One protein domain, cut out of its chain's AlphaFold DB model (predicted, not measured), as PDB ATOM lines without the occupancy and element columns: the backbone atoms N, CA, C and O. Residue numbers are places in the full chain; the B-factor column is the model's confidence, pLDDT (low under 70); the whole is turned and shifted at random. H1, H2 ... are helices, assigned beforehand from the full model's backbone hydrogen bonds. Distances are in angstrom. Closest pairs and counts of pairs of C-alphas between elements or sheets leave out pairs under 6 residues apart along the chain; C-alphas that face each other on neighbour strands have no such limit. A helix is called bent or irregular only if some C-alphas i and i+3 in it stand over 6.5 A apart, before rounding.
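What this domain is: This is residues 315 to 358 of the 420 residues of an uncharacterized protein of Solanum tuberosum (UniProt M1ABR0). What does the model look like? It is a long rod of two helices set roughly one after the other: the longer H1 makes one end, H2 lies toward the other, and a looping link, residues 334 to 342, joins them without the helices packing on each other. Past H2, the last residues, 355 to 358, fold back in a short hook. What are its make-up and size? The printed part has 44 residues, with two named helices in the order H1, H2 and no named strand; the class is all helix. It is extended, with a radius of gyration of the C-alphas of 16.0 A and spans of 50 by 19 by 12 A.

Where its parts are: Where is the longest helix? H1 holds residues 315 to 333 and is 26.7 A long from first to last C-alpha, beginning at C-alpha 315 at (-19.641, 50.891, 39.383). Where is the other? H2 holds residues 343 to 354, is 16.1 A long, and ends at C-alpha 354 at (17.033, 21.605, 49.667).

How they stand to each other: How do H1 and H2 stand? They are apart, with no C-alpha of the one within 8 A of the other, and a short link of 9 residues joins them. Which residues stand free? Residues 315 to 326, which belong to H1, and residues 351 to 356, of which 351 to 354 belong to H2. Are the helix backbones well formed? In H1 and H2 every O i to N i+4 pair is within hydrogen-bond range, and neither helix is bent.

The domain as a whole: How far does it reach? The two C-alphas farthest apart, those of Lys 315 and Arg 355, are 50.2 A apart. Is there a cut? The printed part has no cut. Where is confidence low? The mean pLDDT of the printed part is 82.9, and residues 336 to 338 and 340 to 341, between the helices, are under 70.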
ATOM      1  N   LYS A 315     -20.907  50.669  38.651       94.00
ATOM      2  CA  LYS A 315     -19.641  50.891  39.383       94.00
ATOM      3  C   LYS A 315     -18.784  49.631  39.548       94.00
ATOM      4  O   LYS A 315     -17.624  49.646  39.162       94.00
ATOM      5  N   MET A 316     -19.361  48.509  39.990       93.88
ATOM      6  CA  MET A 316     -18.616  47.245  40.144       93.88
ATOM      7  C   MET A 316     -17.999  46.742  38.828       93.88
ATOM      8  O   MET A 316     -16.926  46.143  38.822       93.88
ATOM      9  N   LYS A 317     -18.667  46.974  37.689       91.50
ATOM     10  CA  LYS A 317     -18.143  46.578  36.371       91.50
ATOM     11  C   LYS A 317     -17.018  47.506  35.919       91.50
ATOM     12  O   LYS A 317     -16.083  47.027  35.282       91.50
ATOM     13  N   GLN A 318     -17.113  48.798  36.232       89.75
ATOM     14  CA  GLN A 318     -16.041  49.764  35.983       89.75
ATOM     15  C   GLN A 318     -14.808  49.416  36.819       89.75
ATOM     16  O   GLN A 318     -13.737  49.228  36.256       89.75
ATOM     17  N   GLU A 319     -14.976  49.202  38.125       92.75
ATOM     18  CA  GLU A 319     -13.889  48.840  39.040       92.75
ATOM     19  C   GLU A 319     -13.214  47.524  38.644       92.75
ATOM     20  O   GLU A 319     -11.990  47.461  38.543       92.75
ATOM     21  N   LYS A 320     -13.994  46.485  38.311       92.25
ATOM     22  CA  LYS A 320     -13.435  45.220  37.815       92.25
ATOM     23  C   LYS A 320     -12.607  45.422  36.544       92.25
ATOM     24  O   LYS A 320     -11.558  44.802  36.407       92.25
ATOM     25  N   ARG A 321     -13.059  46.277  35.622       86.44
ATOM     26  CA  ARG A 321     -12.315  46.580  34.391       86.44
ATOM     27  C   ARG A 321     -11.031  47.354  34.687       86.44
ATOM     28  O   ARG A 321      -9.995  47.009  34.134       86.44
ATOM     29  N   MET A 322     -11.088  48.342  35.578       87.88
ATOM     30  CA  MET A 322      -9.911  49.091  36.026       87.88
ATOM     31  C   MET A 322      -8.883  48.170  36.685       87.88
ATOM     32  O   MET A 322      -7.697  48.248  36.375       87.88
ATOM     33  N   ARG A 323      -9.336  47.240  37.530       90.69
ATOM     34  CA  ARG A 323      -8.474  46.240  38.164       90.69
ATOM     35  C   ARG A 323      -7.834  45.299  37.146       90.69
ATOM     36  O   ARG A 323      -6.632  45.086  37.208       90.69
ATOM     37  N   GLN A 324      -8.610  44.790  36.189       87.06
ATOM     38  CA  GLN A 324      -8.078  43.959  35.103       87.06
ATOM     39  C   GLN A 324      -7.014  44.703  34.297       87.06
ATOM     40  O   GLN A 324      -5.972  44.138  33.996       87.06
ATOM     41  N   TYR A 325      -7.248  45.979  33.993       85.06
ATOM     42  CA  TYR A 325      -6.267  46.794  33.290       85.06
ATOM     43  C   TYR A 325      -4.985  47.002  34.104       85.06
ATOM     44  O   TYR A 325      -3.890  46.868  33.571       85.06
ATOM     45  N   GLN A 326      -5.101  47.273  35.406       87.69
ATOM     46  CA  GLN A 326      -3.938  47.386  36.289       87.69
ATOM     47  C   GLN A 326      -3.167  46.067  36.401       87.69
ATOM     48  O   GLN A 326      -1.942  46.086  36.458       87.69
ATOM     49  N   GLU A 327      -3.860  44.931  36.436       86.81
ATOM     50  CA  GLU A 327      -3.239  43.605  36.418       86.81
ATOM     51  C   GLU A 327      -2.522  43.357  35.080       86.81
ATOM     52  O   GLU A 327      -1.357  42.976  35.097       86.81
ATOM     53  N   GLU A 328      -3.143  43.668  33.935       84.56
ATOM     54  CA  GLU A 328      -2.503  43.596  32.609       84.56
ATOM     55  C   GLU A 328      -1.262  44.503  32.517       84.56
ATOM     56  O   GLU A 328      -0.216  44.069  32.037       84.56
ATOM     57  N   LEU A 329      -1.343  45.743  33.015       86.06
ATOM     58  CA  LEU A 329      -0.207  46.669  33.057       86.06
ATOM     59  C   LEU A 329       0.930  46.140  33.927       86.06
ATOM     60  O   LEU A 329       2.085  46.198  33.515       86.06
ATOM     61  N   LYS A 330       0.614  45.610  35.113       86.12
ATOM     62  CA  LYS A 330       1.614  44.997  35.994       86.12
ATOM     63  C   LYS A 330       2.273  43.808  35.311       86.12
ATOM     64  O   LYS A 330       3.491  43.740  35.295       86.12
ATOM     65  N   ILE A 331       1.489  42.927  34.689       82.88
ATOM     66  CA  ILE A 331       2.008  41.772  33.945       82.88
ATOM     67  C   ILE A 331       2.948  42.227  32.822       82.88
ATOM     68  O   ILE A 331       4.010  41.640  32.654       82.88
ATOM     69  N   LYS A 332       2.602  43.295  32.095       82.62
ATOM     70  CA  LYS A 332       3.444  43.849  31.026       82.62
ATOM     71  C   LYS A 332       4.724  44.516  31.548       82.62
ATOM     72  O   LYS A 332       5.741  44.496  30.865       82.62
ATOM     73  N   GLN A 333       4.673  45.129  32.732       83.56
ATOM     74  CA  GLN A 333       5.843  45.723  33.390       83.56
ATOM     75  C   GLN A 333       6.768  44.670  34.019       83.56
ATOM     76  O   GLN A 333       7.957  44.935  34.199       83.56
ATOM     77  N   MET A 334       6.245  43.493  34.377       75.25
ATOM     78  CA  MET A 334       7.049  42.404  34.927       75.25
ATOM     79  C   MET A 334       8.026  41.861  33.881       75.25
ATOM     80  O   MET A 334       7.748  41.812  32.685       75.25
ATOM     81  N   ARG A 335       9.213  41.455  34.345       70.94
ATOM     82  CA  ARG A 335      10.258  40.884  33.488       70.94
ATOM     83  C   ARG A 335       9.747  39.575  32.889       70.94
ATOM     84  O   ARG A 335       9.262  38.727  33.627       70.94
ATOM     85  N   ASN A 336       9.979  39.360  31.594       66.88
ATOM     86  CA  ASN A 336       9.591  38.137  30.868       66.88
ATOM     87  C   ASN A 336      10.081  36.822  31.514       66.88
ATOM     88  O   ASN A 336       9.597  35.751  31.167       66.88
ATOM     89  N   SER A 337      11.060  36.887  32.419       64.25
ATOM     90  CA  SER A 337      11.583  35.734  33.152       64.25
ATOM     91  C   SER A 337      10.742  35.321  34.359       64.25
ATOM     92  O   SER A 337      10.923  34.209  34.849       64.25
ATOM     93  N   ASP A 338       9.896  36.209  34.884       61.97
ATOM     94  CA  ASP A 338       9.207  35.983  36.147       61.97
ATOM     95  C   ASP A 338       7.690  35.962  35.973       61.97
ATOM     96  O   ASP A 338       7.043  36.943  35.605       61.97
ATOM     97  N   THR A 339       7.118  34.789  36.225       70.19
ATOM     98  CA  THR A 339       5.671  34.587  36.253       70.19
ATOM     99  C   THR A 339       5.033  35.498  37.308       70.19
ATOM    100  O   THR A 339       5.638  35.698  38.359       70.19
ATOM    101  N   PRO A 340       3.777  35.950  37.139       62.81
ATOM    102  CA  PRO A 340       3.096  36.799  38.126       62.81
ATOM    103  C   PRO A 340       3.065  36.225  39.556       62.81
ATOM    104  O   PRO A 340       2.894  36.959  40.524       62.81
ATOM    105  N   SER A 341       3.226  34.905  39.693       69.38
ATOM    106  CA  SER A 341       3.253  34.179  40.964       69.38
ATOM    107  C   SER A 341       4.663  33.983  41.553       69.38
ATOM    108  O   SER A 341       4.779  33.303  42.578       69.38
ATOM    109  N   GLN A 342       5.723  34.516  40.931       74.06
ATOM    110  CA  GLN A 342       7.123  34.279  41.319       74.06
ATOM    111  C   GLN A 342       7.488  32.788  41.407       74.06
ATOM    112  O   GLN A 342       8.331  32.372  42.202       74.06
ATOM    113  N   SER A 343       6.817  31.932  40.630       78.75
ATOM    114  CA  SER A 343       6.922  30.478  40.790       78.75
ATOM    115  C   SER A 343       8.329  29.975  40.482       78.75
ATOM    116  O   SER A 343       8.828  29.094  41.174       78.75
ATOM    117  N   VAL A 344       8.994  30.558  39.482       81.50
ATOM    118  CA  VAL A 344      10.360  30.176  39.096       81.50
ATOM    119  C   VAL A 344      11.378  30.595  40.151       81.50
ATOM    120  O   VAL A 344      12.268  29.811  40.476       81.50
ATOM    121  N   GLU A 345      11.245  31.793  40.718       84.69
ATOM    122  CA  GLU A 345      12.119  32.257  41.796       84.69
ATOM    123  C   GLU A 345      11.967  31.381  43.044       84.69
ATOM    124  O   GLU A 345      12.962  30.873  43.557       84.69
ATOM    125  N   ARG A 346      10.727  31.078  43.444       85.25
ATOM    126  CA  ARG A 346      10.445  30.158  44.558       85.25
ATOM    127  C   ARG A 346      10.969  28.746  44.300       85.25
ATOM    128  O   ARG A 346      11.461  28.096  45.220       85.25
ATOM    129  N   MET A 347      10.912  28.260  43.058       83.25
ATOM    130  CA  MET A 347      11.544  26.987  42.696       83.25
ATOM    131  C   MET A 347      13.069  27.063  42.838       83.25
ATOM    132  O   MET A 347      13.681  26.197  43.447       83.25
ATOM    133  N   ARG A 348      13.721  28.123  42.358       87.56
ATOM    134  CA  ARG A 348      15.178  28.277  42.529       87.56
ATOM    135  C   ARG A 348      15.582  28.363  43.999       87.56
ATOM    136  O   ARG A 348      16.561  27.734  44.392       87.56
ATOM    137  N   GLU A 349      14.821  29.094  44.806       89.81
ATOM    138  CA  GLU A 349      15.051  29.214  46.244       89.81
ATOM    139  C   GLU A 349      14.909  27.860  46.947       89.81
ATOM    140  O   GLU A 349      15.794  27.454  47.697       89.81
ATOM    141  N   THR A 350      13.846  27.109  46.654       85.44
ATOM    142  CA  THR A 350      13.642  25.775  47.239       85.44
ATOM    143  C   THR A 350      14.699  24.774  46.778       85.44
ATOM    144  O   THR A 350      15.205  24.025  47.613       85.44
ATOM    145  N   HIS A 351      15.131  24.797  45.512       87.81
ATOM    146  CA  HIS A 351      16.293  24.030  45.045       87.81
ATOM    147  C   HIS A 351      17.579  24.424  45.785       87.81
ATOM    148  O   HIS A 351      18.361  23.550  46.147       87.81
ATOM    149  N   ALA A 352      17.808  25.712  46.054       88.69
ATOM    150  CA  ALA A 352      18.985  26.177  46.790       88.69
ATOM    151  C   ALA A 352      18.959  25.751  48.270       88.69
ATOM    152  O   ALA A 352      19.988  25.351  48.819       88.69
ATOM    153  N   GLN A 353      17.781  25.796  48.901       88.25
ATOM    154  CA  GLN A 353      17.570  25.368  50.286       88.25
ATOM    155  C   GLN A 353      17.726  23.851  50.445       88.25
ATOM    156  O   GLN A 353      18.457  23.383  51.316       88.25
ATOM    157  N   THR A 354      17.050  23.075  49.596       86.00
ATOM    158  CA  THR A 354      17.033  21.605  49.667       86.00
ATOM    159  C   THR A 354      18.256  20.961  49.016       86.00
ATOM    160  O   THR A 354      18.589  19.820  49.333       86.00
ATOM    161  N   ARG A 355      18.939  21.697  48.128       85.88
ATOM    162  CA  ARG A 355      20.069  21.244  47.300       85.88
ATOM    163  C   ARG A 355      19.751  20.000  46.469       85.88
ATOM    164  O   ARG A 355      20.662  19.253  46.118       85.88
ATOM    165  N   VAL A 356      18.476  19.772  46.151       83.12
ATOM    166  CA  VAL A 356      18.053  18.696  45.249       83.12
ATOM    167  C   VAL A 356      17.716  19.255  43.868       83.12
ATOM    168  O   VAL A 356      17.187  20.361  43.773       83.12
ATOM    169  N   PRO A 357      17.990  18.509  42.783       85.25
ATOM    170  CA  PRO A 357      17.712  18.953  41.417       85.25
ATOM    171  C   PRO A 357      16.224  18.883  41.035       85.25
ATOM    172  O   PRO A 357      15.856  19.353  39.965       85.25
ATOM    173  N   TYR A 358      15.356  18.320  41.884       80.81
ATOM    174  CA  TYR A 358      13.913  18.211  41.650       80.81
ATOM    175  C   TYR A 358      13.119  18.835  42.803       80.81
ATOM    176  O   TYR A 358      13.543  18.783  43.953       80.81
TER     177      TYR A 358